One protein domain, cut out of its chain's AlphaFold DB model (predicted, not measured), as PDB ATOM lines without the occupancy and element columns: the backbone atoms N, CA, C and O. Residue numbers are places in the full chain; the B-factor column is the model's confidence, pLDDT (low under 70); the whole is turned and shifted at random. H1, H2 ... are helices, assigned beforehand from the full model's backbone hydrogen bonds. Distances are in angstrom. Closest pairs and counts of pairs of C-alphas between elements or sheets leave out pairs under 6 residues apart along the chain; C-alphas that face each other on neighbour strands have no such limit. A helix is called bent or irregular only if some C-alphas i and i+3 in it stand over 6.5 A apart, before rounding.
ATOM      1  N   GLU A 102      14.080 -31.878  -5.371       84.44
ATOM      2  CA  GLU A 102      14.363 -32.219  -3.970       84.44
ATOM      3  C   GLU A 102      15.248 -33.467  -3.857       84.44
ATOM      4  O   GLU A 102      16.267 -33.439  -3.173       84.44
ATOM      5  N   GLU A 103      14.931 -34.535  -4.598       86.56
ATOM      6  CA  GLU A 103      15.757 -35.752  -4.633       86.56
ATOM      7  C   GLU A 103      17.157 -35.478  -5.196       86.56
ATOM      8  O   GLU A 103      18.141 -36.045  -4.724       86.56
ATOM      9  N   ARG A 104      17.268 -34.604  -6.205       84.94
ATOM     10  CA  ARG A 104      18.563 -34.194  -6.757       84.94
ATOM     11  C   ARG A 104      19.382 -33.435  -5.714       84.94
ATOM     12  O   ARG A 104      20.568 -33.724  -5.587       84.94
ATOM     13  N   ILE A 105      18.769 -32.513  -4.969       85.88
ATOM     14  CA  ILE A 105      19.441 -31.793  -3.878       85.88
ATOM     15  C   ILE A 105      19.937 -32.788  -2.826       85.88
ATOM     16  O   ILE A 105      21.127 -32.795  -2.541       85.88
ATOM     17  N   GLN A 106      19.091 -33.707  -2.353       87.75
ATOM     18  CA  GLN A 106      19.486 -34.723  -1.365       87.75
ATOM     19  C   GLN A 106      20.635 -35.620  -1.851       87.75
ATOM     20  O   GLN A 106      21.543 -35.955  -1.091       87.75
ATOM     21  N   LYS A 107      20.625 -36.013  -3.132       87.31
ATOM     22  CA  LYS A 107      21.730 -36.776  -3.732       87.31
ATOM     23  C   LYS A 107      23.031 -35.976  -3.749       87.31
ATOM     24  O   LYS A 107      24.084 -36.544  -3.467       87.31
ATOM     25  N   ILE A 108      22.966 -34.687  -4.083       87.56
ATOM     26  CA  ILE A 108      24.130 -33.791  -4.073       87.56
ATOM     27  C   ILE A 108      24.634 -33.592  -2.638       87.56
ATOM     28  O   ILE A 108      25.829 -33.732  -2.405       87.56
ATOM     29  N   GLU A 109      23.739 -33.356  -1.673       87.44
ATOM     30  CA  GLU A 109      24.076 -33.245  -0.246       87.44
ATOM     31  C   GLU A 109      24.810 -34.488   0.252       87.44
ATOM     32  O   GLU A 109      25.873 -34.378   0.861       87.44
ATOM     33  N   LYS A 110      24.288 -35.680  -0.061       88.25
ATOM     34  CA  LYS A 110      24.931 -36.943   0.309       88.25
ATOM     35  C   LYS A 110      26.311 -37.089  -0.336       88.25
ATOM     36  O   LYS A 110      27.257 -37.463   0.345       88.25
ATOM     37  N   ALA A 111      26.434 -36.767  -1.624       87.44
ATOM     38  CA  ALA A 111      27.708 -36.856  -2.334       87.44
ATOM     39  C   ALA A 111      28.762 -35.887  -1.775       87.44
ATOM     40  O   ALA A 111      29.938 -36.227  -1.745       87.44
ATOM     41  N   PHE A 112      28.357 -34.703  -1.312       87.75
ATOM     42  CA  PHE A 112      29.262 -33.747  -0.674       87.75
ATOM     43  C   PHE A 112      29.590 -34.097   0.777       87.75
ATOM     44  O   PHE A 112      30.695 -33.807   1.225       87.75
ATOM     45  N   ALA A 113      28.682 -34.754   1.501       86.12
ATOM     46  CA  ALA A 113      28.953 -35.248   2.851       86.12
ATOM     47  C   ALA A 113      30.048 -36.331   2.879       86.12
ATOM     48  O   ALA A 113      30.740 -36.475   3.883       86.12
ATOM     49  N   GLU A 114      30.217 -37.072   1.780       87.19
ATOM     50  CA  GLU A 114      31.272 -38.079   1.607       87.19
ATOM     51  C   GLU A 114      32.631 -37.471   1.202       87.19
ATOM     52  O   GLU A 114      33.636 -38.181   1.212       87.19
ATOM     53  N   LEU A 115      32.690 -36.176   0.852       87.50
ATOM     54  CA  LEU A 115      33.941 -35.502   0.507       87.50
ATOM     55  C   LEU A 115      34.697 -35.030   1.755       87.50
ATOM     56  O   LEU A 115      34.135 -34.409   2.670       87.50
ATOM     57  N   ASP A 116      36.007 -35.247   1.730       84.19
ATOM     58  CA  ASP A 116      36.947 -34.684   2.693       84.19
ATOM     59  C   ASP A 116      37.276 -33.234   2.303       84.19
ATOM     60  O   ASP A 116      38.245 -32.963   1.603       84.19
ATOM     61  N   LEU A 117      36.373 -32.316   2.653       81.19
ATOM     62  CA  LEU A 117      36.512 -30.873   2.433       81.19
ATOM     63  C   LEU A 117      36.798 -30.174   3.758       81.19
ATOM     64  O   LEU A 117      36.252 -30.567   4.797       81.19
ATOM     65  N   ASP A 118      37.555 -29.077   3.697       79.94
ATOM     66  CA  ASP A 118      37.710 -28.191   4.847       79.94
ATOM     67  C   ASP A 118      36.348 -27.664   5.335       79.94
ATOM     68  O   ASP A 118      35.410 -27.443   4.562       79.94
ATOM     69  N   SER A 119      36.248 -27.452   6.646       77.62
ATOM     70  CA  SER A 119      35.041 -26.979   7.329       77.62
ATOM     71  C   SER A 119      34.487 -25.679   6.736       77.62
ATOM     72  O   SER A 119      33.280 -25.575   6.522       77.62
ATOM     73  N   SER A 120      35.366 -24.733   6.382       77.69
ATOM     74  CA  SER A 120      34.977 -23.453   5.782       77.69
ATOM     75  C   SER A 120      34.341 -23.631   4.396       77.69
ATOM     76  O   SER A 120      33.274 -23.082   4.116       77.69
ATOM     77  N   VAL A 121      34.949 -24.467   3.549       80.50
ATOM     78  CA  VAL A 121      34.463 -24.789   2.199       80.50
ATOM     79  C   VAL A 121      33.152 -25.565   2.276       80.50
ATOM     80  O   VAL A 121      32.217 -25.276   1.528       80.50
ATOM     81  N   ARG A 122      33.044 -26.515   3.209       83.44
ATOM     82  CA  ARG A 122      31.838 -27.323   3.417       83.44
ATOM     83  C   ARG A 122      30.622 -26.450   3.746       83.44
ATOM     84  O   ARG A 122      29.576 -26.624   3.120       83.44
ATOM     85  N   ASP A 123      30.761 -25.481   4.646       83.00
ATOM     86  CA  ASP A 123      29.670 -24.567   5.008       83.00
ATOM     87  C   ASP A 123      29.221 -23.703   3.817       83.00
ATOM     88  O   ASP A 123      28.020 -23.563   3.565       83.00
ATOM     89  N   ILE A 124      30.172 -23.194   3.022       82.94
ATOM     90  CA  ILE A 124      29.890 -22.428   1.796       82.94
ATOM     91  C   ILE A 124      29.120 -23.286   0.787       82.94
ATOM     92  O   ILE A 124      28.134 -22.830   0.200       82.94
ATOM     93  N   VAL A 125      29.551 -24.533   0.586       82.94
ATOM     94  CA  VAL A 125      28.918 -25.479  -0.340       82.94
ATOM     95  C   VAL A 125      27.461 -25.726   0.060       82.94
ATOM     96  O   VAL A 125      26.569 -25.591  -0.782       82.94
ATOM     97  N   PHE A 126      27.197 -26.027   1.337       82.56
ATOM     98  CA  PHE A 126      25.835 -26.272   1.825       82.56
ATOM     99  C   PHE A 126      24.962 -25.015   1.775       82.56
ATOM    100  O   PHE A 126      23.810 -25.089   1.344       82.56
ATOM    101  N   GLN A 127      25.507 -23.846   2.121       83.94
ATOM    102  CA  GLN A 127      24.792 -22.577   1.997       83.94
ATOM    103  C   GLN A 127      24.384 -22.306   0.540       83.94
ATOM    104  O   GLN A 127      23.233 -21.967   0.258       83.94
ATOM    105  N   LYS A 128      25.309 -22.485  -0.412       81.81
ATOM    106  CA  LYS A 128      25.062 -22.209  -1.835       81.81
ATOM    107  C   LYS A 128      24.128 -23.214  -2.492       81.81
ATOM    108  O   LYS A 128      23.373 -22.818  -3.385       81.81
ATOM    109  N   LEU A 129      24.149 -24.464  -2.030       83.19
ATOM    110  CA  LEU A 129      23.237 -25.515  -2.471       83.19
ATOM    111  C   LEU A 129      21.779 -25.202  -2.105       83.19
ATOM    112  O   LEU A 129      20.892 -25.443  -2.922       83.19
ATOM    113  N   GLN A 130      21.533 -24.618  -0.926       79.38
ATOM    114  CA  GLN A 130      20.185 -24.199  -0.519       79.38
ATOM    115  C   GLN A 130      19.656 -22.997  -1.313       79.38
ATOM    116  O   GLN A 130      18.448 -22.880  -1.511       79.38
ATOM    117  N   GLU A 131      20.537 -22.113  -1.793       79.94
ATOM    118  CA  GLU A 131      20.147 -20.989  -2.653       79.94
ATOM    119  C   GLU A 131      19.713 -21.464  -4.051       79.94
ATOM    120  O   GLU A 131      18.641 -21.099  -4.535       79.94
ATOM    121  N   ASP A 132      20.564 -22.252  -4.716       75.88
ATOM    122  CA  ASP A 132      20.298 -22.824  -6.038       75.88
ATOM    123  C   ASP A 132      21.222 -24.022  -6.297       75.88
ATOM    124  O   ASP A 132      22.432 -23.955  -6.074       75.88
ATOM    125  N   SER A 133      20.662 -25.114  -6.806       76.25
ATOM    126  CA  SER A 133      21.421 -26.308  -7.173       76.25
ATOM    127  C   SER A 133      22.049 -26.214  -8.566       76.25
ATOM    128  O   SER A 133      22.925 -27.013  -8.879       76.25
ATOM    129  N   GLU A 134      21.587 -25.304  -9.432       75.94
ATOM    130  CA  GLU A 134      22.108 -25.172 -10.799       75.94
ATOM    131  C   GLU A 134      23.482 -24.483 -10.834       75.94
ATOM    132  O   GLU A 134      23.706 -23.483 -10.150       75.94
ATOM    133  N   ASN A 135      24.401 -25.013 -11.659       74.12
ATOM    134  CA  ASN A 135      25.783 -24.519 -11.826       74.12
ATOM    135  C   ASN A 135      26.493 -24.252 -10.487       74.12
ATOM    136  O   ASN A 135      27.207 -23.263 -10.303       74.12
ATOM    137  N   LEU A 136      26.214 -25.113  -9.506       82.06
ATOM    138  CA  LEU A 136      26.701 -24.960  -8.146       82.06
ATOM    139  C   LEU A 136      28.240 -24.935  -8.068       82.06
ATOM    140  O   LEU A 136      28.752 -24.044  -7.389       82.06
ATOM    141  N   PRO A 137      28.995 -25.808  -8.771       81.38
ATOM    142  CA  PRO A 137      30.455 -25.765  -8.723       81.38
ATOM    143  C   PRO A 137      31.045 -24.442  -9.222       81.38
ATOM    144  O   PRO A 137      31.969 -23.918  -8.607       81.38
ATOM    145  N   GLU A 138      30.495 -23.865 -10.292       83.19
ATOM    146  CA  GLU A 138      30.949 -22.584 -10.842       83.19
ATOM    147  C   GLU A 138      30.661 -21.431  -9.873       83.19
ATOM    148  O   GLU A 138      31.486 -20.537  -9.699       83.19
ATOM    149  N   ARG A 139      29.504 -21.456  -9.201       82.38
ATOM    150  CA  ARG A 139      29.154 -20.456  -8.178       82.38
ATOM    151  C   ARG A 139      30.053 -20.552  -6.948       82.38
ATOM    152  O   ARG A 139      30.418 -19.517  -6.395       82.38
ATOM    153  N   ILE A 140      30.393 -21.770  -6.531       85.38
ATOM    154  CA  ILE A 140      31.344 -22.006  -5.441       85.38
ATOM    155  C   ILE A 140      32.718 -21.469  -5.836       85.38
ATOM    156  O   ILE A 140      33.304 -20.714  -5.073       85.38
ATOM    157  N   GLU A 141      33.198 -21.765  -7.045       85.44
ATOM    158  CA  GLU A 141      34.492 -21.265  -7.518       85.44
ATOM    159  C   GLU A 141      34.552 -19.732  -7.548       85.44
ATOM    160  O   GLU A 141      35.532 -19.158  -7.088       85.44
ATOM    161  N   VAL A 142      33.497 -19.054  -8.018       84.56
ATOM    162  CA  VAL A 142      33.433 -17.580  -7.988       84.56
ATOM    163  C   VAL A 142      33.506 -17.045  -6.557       84.56
ATOM    164  O   VAL A 142      34.153 -16.029  -6.314       84.56
ATOM    165  N   TYR A 143      32.849 -17.710  -5.606       86.62
ATOM    166  CA  TYR A 143      32.899 -17.308  -4.203       86.62
ATOM    167  C   TYR A 143      34.298 -17.507  -3.605       86.62
ATOM    168  O   TYR A 143      34.807 -16.601  -2.952       86.62
ATOM    169  N   LEU A 144      34.929 -18.655  -3.867       88.31
ATOM    170  CA  LEU A 144      36.290 -18.948  -3.412       88.31
ATOM    171  C   LEU A 144      37.315 -17.989  -4.043       88.31
ATOM    172  O   LEU A 144      38.215 -17.518  -3.354       88.31
ATOM    173  N   ASP A 145      37.140 -17.614  -5.316       87.62
ATOM    174  CA  ASP A 145      37.966 -16.592  -5.968       87.62
ATOM    175  C   ASP A 145      37.847 -15.229  -5.243       87.62
ATOM    176  O   ASP A 145      38.856 -14.554  -5.029       87.62
ATOM    177  N   GLU A 146      36.640 -14.809  -4.841       88.31
ATOM    178  CA  GLU A 146      36.444 -13.565  -4.074       88.31
ATOM    179  C   GLU A 146      37.015 -13.666  -2.649       88.31
ATOM    180  O   GLU A 146      37.585 -12.693  -2.157       88.31
ATOM    181  N   ASP A 147      36.924 -14.827  -2.000       89.06
ATOM    182  CA  ASP A 147      37.510 -15.062  -0.675       89.06
ATOM    183  C   ASP A 147      39.045 -14.942  -0.707       89.06
ATOM    184  O   ASP A 147      39.635 -14.177   0.063       89.06
ATOM    185  N   ILE A 148      39.689 -15.549  -1.709       90.38
ATOM    186  CA  ILE A 148      41.129 -15.396  -1.960       90.38
ATOM    187  C   ILE A 148      41.493 -13.929  -2.224       90.38
ATOM    188  O   ILE A 148      42.513 -13.437  -1.729       90.38
ATOM    189  N   LEU A 149      40.684 -13.194  -2.994       89.88
ATOM    190  CA  LEU A 149      40.922 -11.766  -3.236       89.88
ATOM    191  C   LEU A 149      40.752 -10.924  -1.971       89.88
ATOM    192  O   LEU A 149      41.476  -9.941  -1.811       89.88
ATOM    193  N   ASN A 150      39.855 -11.292  -1.061       89.50
ATOM    194  CA  ASN A 150      39.717 -10.616   0.226       89.50
ATOM    195  C   ASN A 150      40.923 -10.895   1.135       89.50
ATOM    196  O   ASN A 150      41.442  -9.968   1.760       89.50
ATOM    197  N   GLN A 151      41.420 -12.134   1.151       90.75
ATOM    198  CA  GLN A 151      42.562 -12.545   1.970       90.75
ATOM    199  C   GLN A 151      43.902 -11.989   1.452       90.75
ATOM    200  O   GLN A 151      44.705 -11.454   2.222       90.75
ATOM    201  N   PHE A 152      44.159 -12.082   0.144       92.31
ATOM    202  CA  PHE A 152      45.453 -11.745  -0.466       92.31
ATOM    203  C   PHE A 152      45.444 -10.452  -1.283       92.31
ATOM    204  O   PHE A 152      46.507  -9.942  -1.636       92.31
ATOM    205  N   GLY A 153      44.283  -9.861  -1.568       87.38
ATOM    206  CA  GLY A 153      44.168  -8.708  -2.463       87.38
ATOM    207  C   GLY A 153      45.002  -7.505  -2.036       87.38
ATOM    208  O   GLY A 153      45.550  -6.816  -2.894       87.38
ATOM    209  N   ALA A 154      45.152  -7.244  -0.737       88.19
ATOM    210  CA  ALA A 154      46.014  -6.167  -0.238       88.19
ATOM    211  C   ALA A 154      47.517  -6.433  -0.466       88.19
ATOM    212  O   ALA A 154      48.297  -5.487  -0.545       88.19
ATOM    213  N   LYS A 155      47.910  -7.705  -0.598       90.56
ATOM    214  CA  LYS A 155      49.289  -8.166  -0.805       90.56
ATOM    215  C   LYS A 155      49.680  -8.233  -2.295       90.56
ATOM    216  O   LYS A 155      50.865  -8.340  -2.602       90.56
ATOM    217  N   ILE A 156      48.709  -8.148  -3.213       89.94
ATOM    218  CA  ILE A 156      48.909  -8.180  -4.673       89.94
ATOM    219  C   ILE A 156      49.162  -6.765  -5.214       89.94
ATOM    220  O   ILE A 156      48.296  -5.892  -5.127       89.94
ATOM    221  N   SER A 157      50.322  -6.570  -5.848       87.19
ATOM    222  CA  SER A 157      50.757  -5.285  -6.429       87.19
ATOM    223  C   SER A 157      50.267  -5.048  -7.866       87.19
ATOM    224  O   SER A 157      50.493  -3.978  -8.425       87.19
ATOM    225  N   ALA A 158      49.618  -6.036  -8.490       83.75
ATOM    226  CA  ALA A 158      49.119  -5.942  -9.861       83.75
ATOM    227  C   ALA A 158      47.939  -4.959  -9.990       83.75
ATOM    228  O   ALA A 158      47.030  -4.951  -9.159       83.75
ATOM    229  N   GLU A 159      47.915  -4.189 -11.085       80.81
ATOM    230  CA  GLU A 159      46.864  -3.198 -11.381       80.81
ATOM    231  C   GLU A 159      45.470  -3.841 -11.458       80.81
ATOM    232  O   GLU A 159      44.494  -3.303 -10.936       80.81
ATOM    233  N   ASN A 160      45.381  -5.040 -12.045       86.25
ATOM    234  CA  ASN A 160      44.155  -5.829 -12.090       86.25
ATOM    235  C   ASN A 160      44.317  -7.160 -11.341       86.25
ATOM    236  O   ASN A 160      44.774  -8.164 -11.890       86.25
ATOM    237  N   LYS A 161      43.883  -7.166 -10.078       88.12
ATOM    238  CA  LYS A 161      44.006  -8.307  -9.155       88.12
ATOM    239  C   LYS A 161      43.205  -9.536  -9.591       88.12
ATOM    240  O   LYS A 161      43.656 -10.656  -9.387       88.12
ATOM    241  N   ARG A 162      42.051  -9.341 -10.243       84.06
ATOM    242  CA  ARG A 162      41.223 -10.443 -10.770       84.06
ATOM    243  C   ARG A 162      41.909 -11.153 -11.931       84.06
ATOM    244  O   ARG A 162      41.958 -12.378 -11.968       84.06
ATOM    245  N   VAL A 163      42.478 -10.381 -12.860       82.06
ATOM    246  CA  VAL A 163      43.256 -10.936 -13.979       82.06
ATOM    247  C   VAL A 163      44.496 -11.657 -13.459       82.06
ATOM    248  O   VAL A 163      44.793 -12.753 -13.924       82.06
ATOM    249  N   TYR A 164      45.169 -11.085 -12.458       87.75
ATOM    250  CA  TYR A 164      46.302 -11.729 -11.798       87.75
ATOM    251  C   TYR A 164      45.921 -13.088 -11.189       87.75
ATOM    252  O   TYR A 164      46.540 -14.094 -11.528       87.75
ATOM    253  N   LEU A 165      44.865 -13.145 -10.366       87.75
ATOM    254  CA  LEU A 165      44.382 -14.397  -9.770       87.75
ATOM    255  C   LEU A 165      44.045 -15.439 -10.847       87.75
ATOM    256  O   LEU A 165      44.494 -16.579 -10.761       87.75
ATOM    257  N   SER A 166      43.322 -15.039 -11.897       84.94
ATOM    258  CA  SER A 166      42.972 -15.933 -13.005       84.94
ATOM    259  C   SER A 166      44.205 -16.506 -13.713       84.94
ATOM    260  O   SER A 166      44.218 -17.693 -14.039       84.94
ATOM    261  N   GLN A 167      45.238 -15.691 -13.947       86.44
ATOM    262  CA  GLN A 167      46.483 -16.133 -14.581       86.44
ATOM    263  C   GLN A 167      47.263 -17.093 -13.684       86.44
ATOM    264  O   GLN A 167      47.732 -18.127 -14.160       86.44
ATOM    265  N   VAL A 168      47.390 -16.776 -12.390       91.12
ATOM    266  CA  VAL A 168      48.073 -17.656 -11.437       91.12
ATOM    267  C   VAL A 168      47.330 -18.982 -11.339       91.12
ATOM    268  O   VAL A 168      47.953 -20.011 -11.570       91.12
ATOM    269  N   LYS A 169      46.007 -18.974 -11.140       91.94
ATOM    270  CA  LYS A 169      45.166 -20.182 -11.102       91.94
ATOM    271  C   LYS A 169      45.370 -21.078 -12.325       91.94
ATOM    272  O   LYS A 169      45.611 -22.273 -12.177       91.94
ATOM    273  N   GLN A 170      45.347 -20.505 -13.532       88.44
ATOM    274  CA  GLN A 170      45.585 -21.255 -14.771       88.44
ATOM    275  C   GLN A 170      46.985 -21.887 -14.811       88.44
ATOM    276  O   GLN A 170      47.143 -23.039 -15.227       88.44
ATOM    277  N   ASN A 171      48.008 -21.146 -14.382       90.44
ATOM    278  CA  ASN A 171      49.374 -21.653 -14.326       90.44
ATOM    279  C   ASN A 171      49.539 -22.739 -13.248       90.44
ATOM    280  O   ASN A 171      50.169 -23.753 -13.533       90.44
ATOM    281  N   VAL A 172      48.943 -22.588 -12.058       92.38
ATOM    282  CA  VAL A 172      48.965 -23.621 -11.006       92.38
ATOM    283  C   VAL A 172      48.279 -24.894 -11.490       92.38
ATOM    284  O   VAL A 172      48.877 -25.959 -11.415       92.38
ATOM    285  N   ALA A 173      47.086 -24.794 -12.080       88.00
ATOM    286  CA  ALA A 173      46.382 -25.953 -12.634       88.00
ATOM    287  C   ALA A 173      47.203 -26.664 -13.728       88.00
ATOM    288  O   ALA A 173      47.275 -27.892 -13.768       88.00
ATOM    289  N   SER A 174      47.875 -25.897 -14.595       87.19
ATOM    290  CA  SER A 174      48.777 -26.454 -15.614       87.19
ATOM    291  C   SER A 174      49.970 -27.179 -14.988       87.19
ATOM    292  O   SER A 174      50.365 -28.235 -15.479       87.19
ATOM    293  N   LEU A 175      50.530 -26.630 -13.905       90.88
ATOM    294  CA  LEU A 175      51.636 -27.240 -13.169       90.88
ATOM    295  C   LEU A 175      51.206 -28.537 -12.476       90.88
ATOM    296  O   LEU A 175      51.907 -29.535 -12.603       90.88
ATOM    297  N   MET A 176      50.051 -28.539 -11.803       89.81
ATOM    298  CA  MET A 176      49.478 -29.731 -11.166       89.81
ATOM    299  C   MET A 176      49.310 -30.867 -12.178       89.81
ATOM    300  O   MET A 176      49.779 -31.972 -11.941       89.81
ATOM    301  N   ASN A 177      48.721 -30.581 -13.342       87.06
ATOM    302  CA  ASN A 177      48.541 -31.582 -14.396       87.06
ATOM    303  C   ASN A 177      49.875 -32.091 -14.962       87.06
ATOM    304  O   ASN A 177      50.013 -33.274 -15.259       87.06
ATOM    305  N   ALA A 178      50.861 -31.207 -15.131       86.25
ATOM    306  CA  ALA A 178      52.167 -31.592 -15.655       86.25
ATOM    307  C   ALA A 178      52.958 -32.471 -14.671       86.25
ATOM    308  O   ALA A 178      53.619 -33.405 -15.112       86.25
ATOM    309  N   LEU A 179      52.870 -32.187 -13.368       88.94
ATOM    310  CA  LEU A 179      53.497 -32.984 -12.308       88.94
ATOM    311  C   LEU A 179      52.771 -34.312 -12.069       88.94
ATOM    312  O   LEU A 179      53.431 -35.328 -11.879       88.94
ATOM    313  N   ALA A 180      51.441 -34.338 -12.177       87.62
ATOM    314  CA  ALA A 180      50.662 -35.570 -12.060       87.62
ATOM    315  C   ALA A 180      51.046 -36.613 -13.126       87.62
ATOM    316  O   ALA A 180      51.047 -37.803 -12.842       87.62
ATOM    317  N   ASN A 181      51.444 -36.182 -14.331       86.38
ATOM    318  CA  ASN A 181      51.969 -37.083 -15.370       86.38
ATOM    319  C   ASN A 181      53.325 -37.725 -15.011       86.38
ATOM    320  O   ASN A 181      53.755 -38.648 -15.698       86.38
ATOM    321  N   LEU A 182      54.004 -37.208 -13.986       87.19
ATOM    322  CA  LEU A 182      55.245 -37.739 -13.421       87.19
ATOM    323  C   LEU A 182      55.001 -38.412 -12.057       87.19
ATOM    324  O   LEU A 182      55.955 -38.639 -11.321       87.19
ATOM    325  N   ASP A 183      53.739 -38.685 -11.701       88.25
ATOM    326  CA  ASP A 183      53.317 -39.217 -10.398       88.25
ATOM    327  C   ASP A 183      53.728 -38.337  -9.195       88.25
ATOM    328  O   ASP A 183      53.939 -38.824  -8.083       88.25
ATOM    329  N   VAL A 184      53.823 -37.016  -9.399       88.25
ATOM    330  CA  VAL A 184      54.171 -36.036  -8.357       88.25
ATOM    331  C   VAL A 184      52.968 -35.160  -8.004       88.25
ATOM    332  O   VAL A 184      52.386 -34.506  -8.871       88.25
ATOM    333  N   ASP A 185      52.633 -35.076  -6.714       88.06
ATOM    334  CA  ASP A 185      51.570 -34.203  -6.204       88.06
ATOM    335  C   ASP A 185      52.128 -32.842  -5.751       88.06
ATOM    336  O   ASP A 185      52.946 -32.744  -4.831       88.06
ATOM    337  N   LEU A 186      51.671 -31.768  -6.402       87.81
ATOM    338  CA  LEU A 186      52.083 -30.401  -6.080       87.81
ATOM    339  C   LEU A 186      51.653 -29.969  -4.670       87.81
ATOM    340  O   LEU A 186      52.367 -29.185  -4.045       87.81
ATOM    341  N   SER A 187      50.507 -30.447  -4.179       85.38
ATOM    342  CA  SER A 187      49.988 -30.069  -2.861       85.38
ATOM    343  C   SER A 187      50.938 -30.528  -1.752       85.38
ATOM    344  O   SER A 187      51.385 -29.710  -0.950       85.38
ATOM    345  N   VAL A 188      51.366 -31.791  -1.818       85.94
ATOM    346  CA  VAL A 188      52.345 -32.405  -0.908       85.94
ATOM    347  C   VAL A 188      53.702 -31.706  -0.993       85.94
ATOM    348  O   VAL A 188      54.331 -31.428   0.026       85.94
ATOM    349  N   LEU A 189      54.164 -31.368  -2.203       85.50
ATOM    350  CA  LEU A 189      55.418 -30.624  -2.366       85.50
ATOM    351  C   LEU A 189      55.374 -29.274  -1.643       85.50
ATOM    352  O   LEU A 189      56.321 -28.922  -0.938       85.50
ATOM    353  N   LEU A 190      54.277 -28.528  -1.795       86.25
ATOM    354  CA  LEU A 190      54.120 -27.200  -1.204       86.25
ATOM    355  C   LEU A 190      54.091 -27.210   0.333       86.25
ATOM    356  O   LEU A 190      54.449 -26.190   0.926       86.25
ATOM    357  N   GLU A 191      53.716 -28.311   0.991       84.12
ATOM    358  CA  GLU A 191      53.741 -28.428   2.463       84.12
ATOM    359  C   GLU A 191      55.159 -28.314   3.035       84.12
ATOM    360  O   GLU A 191      55.353 -27.769   4.119       84.12
ATOM    361  N   SER A 192      56.157 -28.785   2.285       80.62
ATOM    362  CA  SER A 192      57.563 -28.837   2.708       80.62
ATOM    363  C   SER A 192      58.396 -27.604   2.338       80.62
ATOM    364  O   SER A 192      59.587 -27.545   2.645       80.62
ATOM    365  N   ILE A 193      57.795 -26.631   1.647       83.75
ATOM    366  CA  ILE A 193      58.501 -25.501   1.035       83.75
ATOM    367  C   ILE A 193      58.044 -24.204   1.683       83.75
ATOM    368  O   ILE A 193      56.882 -23.852   1.533       83.75
ATOM    369  N   ASP A 194      58.954 -23.454   2.303       79.00
ATOM    370  CA  ASP A 194      58.622 -22.188   2.979       79.00
ATOM    371  C   ASP A 194      59.083 -20.932   2.222       79.00
ATOM    372  O   ASP A 194      58.727 -19.813   2.598       79.00
ATOM    373  N   SER A 195      59.851 -21.085   1.135       80.25
ATOM    374  CA  SER A 195      60.361 -19.959   0.346       80.25
ATOM    375  C   SER A 195      60.126 -20.115  -1.160       80.25
ATOM    376  O   SER A 195      60.198 -21.205  -1.731       80.25
ATOM    377  N   THR A 196      59.894 -18.988  -1.840       79.38
ATOM    378  CA  THR A 196      59.752 -18.927  -3.306       79.38
ATOM    379  C   THR A 196      61.016 -19.393  -4.028       79.38
ATOM    380  O   THR A 196      60.939 -19.978  -5.110       79.38
ATOM    381  N   THR A 197      62.186 -19.163  -3.432       79.44
ATOM    382  CA  THR A 197      63.467 -19.600  -3.996       79.44
ATOM    383  C   THR A 197      63.592 -21.123  -3.974       79.44
ATOM    384  O   THR A 197      63.970 -21.708  -4.993       79.44
ATOM    385  N   ASP A 198      63.202 -21.766  -2.871       81.81
ATOM    386  CA  ASP A 198      63.216 -23.228  -2.737       81.81
ATOM    387  C   ASP A 198      62.182 -23.892  -3.651       81.81
ATOM    388  O   ASP A 198      62.464 -24.901  -4.293       81.81
ATOM    389  N   PHE A 199      61.014 -23.267  -3.816       85.56
ATOM    390  CA  PHE A 199      59.997 -23.721  -4.764       85.56
ATOM    391  C   PHE A 199      60.528 -23.815  -6.198       85.56
ATOM    392  O   PHE A 199      60.425 -24.856  -6.852       85.56
ATOM    393  N   PHE A 200      61.127 -22.732  -6.702       85.88
ATOM    394  CA  PHE A 200      61.646 -22.717  -8.068       85.88
ATOM    395  C   PHE A 200      62.912 -23.561  -8.236       85.88
ATOM    396  O   PHE A 200      63.166 -24.017  -9.350       85.88
ATOM    397  N   SER A 201      63.717 -23.753  -7.186       83.94
ATOM    398  CA  SER A 201      64.920 -24.589  -7.258       83.94
ATOM    399  C   SER A 201      64.562 -26.074  -7.337       83.94
ATOM    400  O   SER A 201      65.073 -26.763  -8.221       83.94
ATOM    401  N   LEU A 202      63.619 -26.538  -6.511       83.62
ATOM    402  CA  LEU A 202      63.114 -27.912  -6.530       83.62
ATOM    403  C   LEU A 202      62.427 -28.234  -7.859       83.62
ATOM    404  O   LEU A 202      62.747 -29.234  -8.503       83.62
ATOM    405  N   LEU A 203      61.543 -27.350  -8.332       83.44
ATOM    406  CA  LEU A 203      60.813 -27.583  -9.581       83.44
ATOM    407  C   LEU A 203      61.676 -27.472 -10.842       83.44
ATOM    408  O   LEU A 203      61.297 -27.986 -11.897       83.44
ATOM    409  N   LYS A 204      62.864 -26.866 -10.745       81.19
ATOM    410  CA  LYS A 204      63.837 -26.872 -11.839       81.19
ATOM    411  C   LYS A 204      64.327 -28.290 -12.152       81.19
ATOM    412  O   LYS A 204      64.537 -28.574 -13.328       81.19
ATOM    413  N   GLY A 205      64.431 -29.175 -11.157       79.31
ATOM    414  CA  GLY A 205      64.801 -30.580 -11.373       79.31
ATOM    415  C   GLY A 205      63.838 -31.298 -12.325       79.31
ATOM    416  O   GLY A 205      64.269 -31.931 -13.278       79.31
ATOM    417  N   PHE A 206      62.530 -31.083 -12.158       80.12
ATOM    418  CA  PHE A 206      61.496 -31.658 -13.031       80.12
ATOM    419  C   PHE A 206      61.377 -30.954 -14.393       80.12
ATOM    420  O   PHE A 206      60.818 -31.497 -15.346       80.12
ATOM    421  N   SER A 207      61.899 -29.729 -14.519       72.12
ATOM    422  CA  SER A 207      61.838 -28.962 -15.773       72.12
ATOM    423  C   SER A 207      62.734 -29.521 -16.883       72.12
ATOM    424  O   SER A 207      62.506 -29.218 -18.056       72.12
ATOM    425  N   GLU A 208      63.725 -30.343 -16.528       72.88
ATOM    426  CA  GLU A 208      64.580 -31.058 -17.482       72.88
ATOM    427  C   GLU A 208      63.841 -32.235 -18.140       72.88
ATOM    428  O   GLU A 208      64.134 -32.588 -19.280       72.88
ATOM    429  N   GLU A 209      62.823 -32.778 -17.467       73.88
ATOM    430  CA  GLU A 209      62.018 -33.912 -17.936       73.88
ATOM    431  C   GLU A 209      60.759 -33.474 -18.707       73.88
ATOM    432  O   GLU A 209      60.225 -34.235 -19.512       73.88
ATOM    433  N   SER A 210      60.290 -32.231 -18.517       81.62
ATOM    434  CA  SER A 210      59.077 -31.721 -19.171       81.62
ATOM    435  C   SER A 210      59.168 -30.248 -19.581       81.62
ATOM    436  O   SER A 210      59.171 -29.326 -18.759       81.62
ATOM    437  N   GLN A 211      59.113 -30.003 -20.895       81.19
ATOM    438  CA  GLN A 211      59.048 -28.652 -21.463       81.19
ATOM    439  C   GLN A 211      57.801 -27.880 -20.990       81.19
ATOM    440  O   GLN A 211      57.851 -26.656 -20.842       81.19
ATOM    441  N   ALA A 212      56.696 -28.581 -20.714       79.75
ATOM    442  CA  ALA A 212      55.474 -27.975 -20.191       79.75
ATOM    443  C   ALA A 212      55.700 -27.359 -18.801       79.75
ATOM    444  O   ALA A 212      55.290 -26.221 -18.567       79.75
ATOM    445  N   ILE A 213      56.425 -28.061 -17.919       86.56
ATOM    446  CA  ILE A 213      56.798 -27.555 -16.590       86.56
ATOM    447  C   ILE A 213      57.645 -26.287 -16.737       86.56
ATOM    448  O   ILE A 213      57.342 -25.273 -16.115       86.56
ATOM    449  N   ASN A 214      58.641 -26.286 -17.626       85.25
ATOM    450  CA  ASN A 214      59.514 -25.127 -17.834       85.25
ATOM    451  C   ASN A 214      58.741 -23.863 -18.275       85.25
ATOM    452  O   ASN A 214      58.908 -22.780 -17.704       85.25
ATOM    453  N   VAL A 215      57.819 -24.000 -19.237       84.88
ATOM    454  CA  VAL A 215      56.967 -22.881 -19.684       84.88
ATOM    455  C   VAL A 215      56.116 -22.344 -18.533       84.88
ATOM    456  O   VAL A 215      56.036 -21.127 -18.346       84.88
ATOM    457  N   VAL A 216      55.501 -23.224 -17.743       87.75
ATOM    458  CA  VAL A 216      54.635 -22.822 -16.627       87.75
ATOM    459  C   VAL A 216      55.441 -22.152 -15.509       87.75
ATOM    460  O   VAL A 216      55.038 -21.095 -15.021       87.75
ATOM    461  N   LEU A 217      56.620 -22.681 -15.171       87.94
ATOM    462  CA  LEU A 217      57.522 -22.081 -14.183       87.94
ATOM    463  C   LEU A 217      57.971 -20.676 -14.590       87.94
ATOM    464  O   LEU A 217      58.019 -19.787 -13.740       87.94
ATOM    465  N   SER A 218      58.247 -20.439 -15.877       85.88
ATOM    466  CA  SER A 218      58.609 -19.096 -16.352       85.88
ATOM    467  C   SER A 218      57.494 -18.069 -16.094       85.88
ATOM    468  O   SER A 218      57.765 -16.977 -15.593       85.88
ATOM    469  N   LYS A 219      56.229 -18.446 -16.334       89.19
ATOM    470  CA  LYS A 219      55.050 -17.596 -16.097       89.19
ATOM    471  C   LYS A 219      54.776 -17.379 -14.609       89.19
ATOM    472  O   LYS A 219      54.448 -16.263 -14.197       89.19
ATOM    473  N   LEU A 220      54.937 -18.420 -13.789       89.38
ATOM    474  CA  LEU A 220      54.808 -18.318 -12.333       89.38
ATOM    475  C   LEU A 220      55.896 -17.426 -11.733       89.38
ATOM    476  O   LEU A 220      55.591 -16.629 -10.855       89.38
ATOM    477  N   ARG A 221      57.130 -17.474 -12.252       88.56
ATOM    478  CA  ARG A 221      58.218 -16.578 -11.829       88.56
ATOM    479  C   ARG A 221      57.923 -15.115 -12.158       88.56
ATOM    480  O   ARG A 221      58.220 -14.231 -11.361       88.56
ATOM    481  N   THR A 222      57.314 -14.830 -13.307       86.62
ATOM    482  CA  THR A 222      56.825 -13.471 -13.588       86.62
ATOM    483  C   THR A 222      55.732 -13.074 -12.599       86.62
ATOM    484  O   THR A 222      55.762 -11.969 -12.061       86.62
ATOM    485  N   SER A 223      54.802 -13.982 -12.301       86.81
ATOM    486  CA  SER A 223      53.681 -13.719 -11.391       86.81
ATOM    487  C   SER A 223      54.129 -13.518  -9.938       86.81
ATOM    488  O   SER A 223      53.553 -12.689  -9.232       86.81
ATOM    489  N   SER A 224      55.183 -14.206  -9.492       87.62
ATOM    490  CA  SER A 224      55.698 -14.100  -8.123       87.62
ATOM    491  C   SER A 224      56.268 -12.716  -7.809       87.62
ATOM    492  O   SER A 224      56.237 -12.298  -6.660       87.62
ATOM    493  N   SER A 225      56.717 -11.961  -8.819       87.31
ATOM    494  CA  SER A 225      57.228 -10.591  -8.641       87.31
ATOM    495  C   SER A 225      56.177  -9.582  -8.151       87.31
ATOM    496  O   SER A 225      56.527  -8.494  -7.700       87.31
ATOM    497  N   SER A 226      54.886  -9.924  -8.240       87.50
ATOM    498  CA  SER A 226      53.778  -9.042  -7.849       87.50
ATOM    499  C   SER A 226      53.397  -9.140  -6.364       87.50
ATOM    500  O   SER A 226      52.492  -8.423  -5.932       87.50
ATOM    501  N   MET A 227      54.052 -10.008  -5.585       88.75
ATOM    502  CA  MET A 227      53.816 -10.226  -4.150       88.75
ATOM    503  C   MET A 227      55.146 -10.456  -3.417       88.75
ATOM    504  O   MET A 227      56.175 -10.703  -4.043       88.75
ATOM    505  N   LYS A 228      55.151 -10.377  -2.080       85.38
ATOM    506  CA  LYS A 228      56.331 -10.762  -1.286       85.38
ATOM    507  C   LYS A 228      56.537 -12.276  -1.346       85.38
ATOM    508  O   LYS A 228      55.567 -13.024  -1.423       85.38
ATOM    509  N   GLU A 229      57.787 -12.728  -1.239       78.81
ATOM    510  CA  GLU A 229      58.116 -14.158  -1.334       78.81
ATOM    511  C   GLU A 229      57.377 -15.017  -0.299       78.81
ATOM    512  O   GLU A 229      56.792 -16.031  -0.665       78.81
ATOM    513  N   SER A 230      57.316 -14.575   0.962       77.31
ATOM    514  CA  SER A 230      56.612 -15.298   2.030       77.31
ATOM    515  C   SER A 230      55.105 -15.422   1.780       77.31
ATOM    516  O   SER A 230      54.503 -16.429   2.129       77.31
ATOM    517  N   ASP A 231      54.501 -14.411   1.148       87.00
ATOM    518  CA  ASP A 231      53.068 -14.396   0.841       87.00
ATOM    519  C   ASP A 231      52.737 -15.245  -0.398       87.00
ATOM    520  O   ASP A 231      51.625 -15.751  -0.522       87.00
ATOM    521  N   PHE A 232      53.690 -15.404  -1.325       89.38
ATOM    522  CA  PHE A 232      53.465 -16.109  -2.587       89.38
ATOM    523  C   PHE A 232      53.306 -17.621  -2.398       89.38
ATOM    524  O   PHE A 232      52.452 -18.223  -3.042       89.38
ATOM    525  N   ILE A 233      54.079 -18.242  -1.504       89.19
ATOM    526  CA  ILE A 233      53.947 -19.679  -1.216       89.19
ATOM    527  C   ILE A 233      52.618 -19.990  -0.523       89.19
ATOM    528  O   ILE A 233      51.921 -20.921  -0.923       89.19
ATOM    529  N   GLU A 234      52.225 -19.182   0.462       88.81
ATOM    530  CA  GLU A 234      50.923 -19.302   1.129       88.81
ATOM    531  C   GLU A 234      49.763 -19.123   0.131       88.81
ATOM    532  O   GLU A 234      48.801 -19.895   0.123       88.81
ATOM    533  N   PHE A 235      49.895 -18.160  -0.784       91.69
ATOM    534  CA  PHE A 235      48.949 -17.942  -1.877       91.69
ATOM    535  C   PHE A 235      48.869 -19.147  -2.828       91.69
ATOM    536  O   PHE A 235      47.777 -19.590  -3.178       91.69
ATOM    537  N   MET A 236      50.011 -19.731  -3.205       90.88
ATOM    538  CA  MET A 236      50.078 -20.932  -4.044       90.88
ATOM    539  C   MET A 236      49.448 -22.154  -3.367       90.88
ATOM    540  O   MET A 236      48.706 -22.878  -4.030       90.88
ATOM    541  N   ARG A 237      49.689 -22.365  -2.064       90.75
ATOM    542  CA  ARG A 237      49.037 -23.424  -1.265       90.75
ATOM    543  C   ARG A 237      47.517 -23.261  -1.284       90.75
ATOM    544  O   ARG A 237      46.807 -24.212  -1.599       90.75
ATOM    545  N   THR A 238      47.036 -22.041  -1.041       91.00
ATOM    546  CA  THR A 238      45.600 -21.720  -1.041       91.00
ATOM    547  C   THR A 238      44.966 -21.986  -2.409       91.00
ATOM    548  O   THR A 238      43.935 -22.647  -2.501       91.00
ATOM    549  N   ILE A 239      45.611 -21.545  -3.497       92.56
ATOM    550  CA  ILE A 239      45.139 -21.806  -4.866       92.56
ATOM    551  C   ILE A 239      45.151 -23.305  -5.187       92.56
ATOM    552  O   ILE A 239      44.218 -23.794  -5.819       92.56
ATOM    553  N   CYS A 240      46.188 -24.039  -4.774       91.44
ATOM    554  CA  CYS A 240      46.298 -25.477  -5.018       91.44
ATOM    555  C   CYS A 240      45.183 -26.257  -4.301       91.44
ATOM    556  O   CYS A 240      44.507 -27.059  -4.950       91.44
ATOM    557  N   SER A 241      44.927 -25.950  -3.020       89.56
ATOM    558  CA  SER A 241      43.798 -26.506  -2.258       89.56
ATOM    559  C   SER A 241      42.474 -26.203  -2.949       89.56
ATOM    560  O   SER A 241      41.738 -27.122  -3.290       89.56
ATOM    561  N   MET A 242      42.227 -24.933  -3.287       89.75
ATOM    562  CA  MET A 242      40.995 -24.519  -3.957       89.75
ATOM    563  C   MET A 242      40.773 -25.258  -5.285       89.75
ATOM    564  O   MET A 242      39.658 -25.688  -5.567       89.75
ATOM    565  N   ILE A 243      41.809 -25.415  -6.119       88.69
ATOM    566  CA  ILE A 243      41.695 -26.152  -7.388       88.69
ATOM    567  C   ILE A 243      41.295 -27.611  -7.126       88.69
ATOM    568  O   ILE A 243      40.425 -28.133  -7.826       88.69
ATOM    569  N   SER A 244      41.903 -28.253  -6.126       88.12
ATOM    570  CA  SER A 244      41.594 -29.634  -5.739       88.12
ATOM    571  C   SER A 244      40.166 -29.778  -5.197       88.12
ATOM    572  O   SER A 244      39.414 -30.656  -5.636       88.12
ATOM    573  N   ASP A 245      39.750 -28.863  -4.319       88.56
ATOM    574  CA  ASP A 245      38.408 -28.823  -3.736       88.56
ATOM    575  C   ASP A 245      37.352 -28.629  -4.825       88.56
ATOM    576  O   ASP A 245      36.409 -29.412  -4.939       88.56
ATOM    577  N   VAL A 246      37.540 -27.636  -5.702       86.06
ATOM    578  CA  VAL A 246      36.635 -27.369  -6.829       86.06
ATOM    579  C   VAL A 246      36.579 -28.566  -7.779       86.06
ATOM    580  O   VAL A 246      35.494 -28.914  -8.247       86.06
ATOM    581  N   ALA A 247      37.699 -29.239  -8.054       85.06
ATOM    582  CA  ALA A 247      37.710 -30.446  -8.883       85.06
ATOM    583  C   ALA A 247      36.917 -31.598  -8.239       85.06
ATOM    584  O   ALA A 247      36.111 -32.249  -8.914       85.06
ATOM    585  N   SER A 248      37.088 -31.814  -6.934       86.62
ATOM    586  CA  SER A 248      36.371 -32.834  -6.159       86.62
ATOM    587  C   SER A 248      34.870 -32.547  -6.090       86.62
ATOM    588  O   SER A 248      34.054 -33.427  -6.379       86.62
ATOM    589  N   ILE A 249      34.499 -31.290  -5.829       86.12
ATOM    590  CA  ILE A 249      33.116 -30.800  -5.853       86.12
ATOM    591  C   ILE A 249      32.506 -30.999  -7.240       86.12
ATOM    592  O   ILE A 249      31.422 -31.572  -7.351       86.12
ATOM    593  N   ARG A 250      33.193 -30.589  -8.316       86.00
ATOM    594  CA  ARG A 250      32.724 -30.782  -9.701       86.00
ATOM    595  C   ARG A 250      32.475 -32.257 -10.004       86.00
ATOM    596  O   ARG A 250      31.442 -32.587 -10.583       86.00
ATOM    597  N   LYS A 251      33.380 -33.148  -9.589       85.31
ATOM    598  CA  LYS A 251      33.257 -34.598  -9.799       85.31
ATOM    599  C   LYS A 251      32.065 -35.187  -9.037       85.31
ATOM    600  O   LYS A 251      31.254 -35.895  -9.639       85.31
ATOM    601  N   ALA A 252      31.929 -34.874  -7.749       86.50
ATOM    602  CA  ALA A 252      30.814 -35.334  -6.922       86.50
ATOM    603  C   ALA A 252      29.471 -34.786  -7.425       86.50
ATOM    604  O   ALA A 252      28.514 -35.544  -7.592       86.50
ATOM    605  N   TYR A 253      29.422 -33.497  -7.766       86.00
ATOM    606  CA  TYR A 253      28.250 -32.847  -8.345       86.00
ATOM    607  C   TYR A 253      27.855 -33.479  -9.682       86.00
ATOM    608  O   TYR A 253      26.686 -33.802  -9.884       86.00
ATOM    609  N   ALA A 254      28.806 -33.707 -10.594       83.19
ATOM    610  CA  ALA A 254      28.535 -34.336 -11.886       83.19
ATOM    611  C   ALA A 254      27.963 -35.751 -11.715       83.19
ATOM    612  O   ALA A 254      26.978 -36.099 -12.369       83.19
ATOM    613  N   LYS A 255      28.519 -36.547 -10.791       83.06
ATOM    614  CA  LYS A 255      28.005 -37.889 -10.483       83.06
ATOM    615  C   LYS A 255      26.598 -37.836  -9.875       83.06
ATOM    616  O   LYS A 255      25.690 -38.508 -10.354       83.06
ATOM    617  N   ALA A 256      26.383 -37.007  -8.856       85.38
ATOM    618  CA  ALA A 256      25.098 -36.915  -8.164       85.38
ATOM    619  C   ALA A 256      23.982 -36.338  -9.050       85.38
ATOM    620  O   ALA A 256      22.858 -36.841  -9.052       85.38
ATOM    621  N   SER A 257      24.291 -35.304  -9.837       82.00
ATOM    622  CA  SER A 257      23.323 -34.622 -10.707       82.00
ATOM    623  C   SER A 257      22.895 -35.461 -11.914       82.00
ATOM    624  O   SER A 257      21.763 -35.303 -12.387       82.00
ATOM    625  N   SER A 258      23.765 -36.358 -12.390       84.31
ATOM    626  CA  SER A 258      23.483 -37.284 -13.494       84.31
ATOM    627  C   SER A 258      22.787 -38.576 -13.057       84.31
ATOM    628  O   SER A 258      22.249 -39.282 -13.910       84.31
ATOM    629  N   SER A 259      22.748 -38.877 -11.758       86.56
ATOM    630  CA  SER A 259      22.190 -40.124 -11.228       86.56
ATOM    631  C   SER A 259      20.661 -40.194 -11.321       86.56
ATOM    632  O   SER A 259      19.934 -39.366 -10.759       86.56
TER     633      SER A 259
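What this domain is: This is residues 102 to 259 of the 532 residues of the protein "Carbohydrate ABC transporter permease" of Thermotogae bacterium (UniProt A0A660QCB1). What does a first look show? One long helix, H8, is the spine: H3 runs beside it the opposite way, and H1 packs on its last part, with H2 on the beginning of H3. Toward H8's beginning H4 crosses it, the helical hairpin H6 and H7 packs on H4 through H7, and short H5 sits on H8 too. How much is printed, and in what shape? The 158 residues hold eight named helices, H1 to H8 in order, and no named strand: the class is all helix. The whole is compact, with a radius of gyration of the C-alphas of 17.0 A and spans of 51 by 35 by 23 A.

How they stand to each other: What touches the longest helix? H8, residues 229 to 258, is the hub, touching five helices. H3, residues 136 to 155, touches it at a shallow tilt of 8 degrees, opposite ways, the closest C-alphas being those of Pro 137 and Arg 250, 5.6 A apart. H4, residues 161 to 180, touches it about perpendicular at 74 degrees, closest at C-alphas 169 and 239, 6.4 A. What else is on H8? H1, residues 102 to 113, touches its residues 249 to 257 alone, closest at C-alphas 108 and 256, 5.2 A. H5, residues 186 to 191, touches it at C-alphas 187 and 240, 6.3 A. H6, residues 196 to 207, touches it with residue 196 alone, 5.4 A from C-alpha 229 by C-alphas. What lies farther out? H7, residues 211 to 224, touches H4 at a shallow tilt of 30 degrees, opposite ways, closest at C-alphas 171 and 216, 5.9 A; it forms a hairpin with H6, closest at C-alphas 207 and 214, 4.9 A. H2, residues 119 to 131, touches H3, closest at C-alphas 125 and 140, 6.6 A. Are the backbones paired? Every O i to N i+4 pair is within hydrogen-bond range in H1, H2, H4, H5 and H7; the counts are 14 of 16 in H3, 6 of 8 in H6 and 24 of 26 in H8.

Where its parts are: How long are the longer helices? From first to last C-alpha H8 measures 43.4 A, H3 29.1 A, H4 28.2 A and H7 20.0 A. Where are the anchors? H8 begins at C-alpha 229 (58.116, -14.158, -1.334) and ends at C-alpha 258 (23.483, -37.284, -13.494); H1 begins at C-alpha 102 (14.363, -32.219, -3.970). Is any helix irregular? H3 is: C-alphas 151 and 154 are 7.6 A apart, and it has a kink of 36 degrees near residue 149.

The domain as a whole: How large is it? The two C-alphas farthest apart, those of Glu 102 and Glu 208, are 52.0 A apart. Is it unbroken and confident? The printed part has no cut, its seven links between helices are tight, and its mean pLDDT is 85.4; no printed residue is under 70.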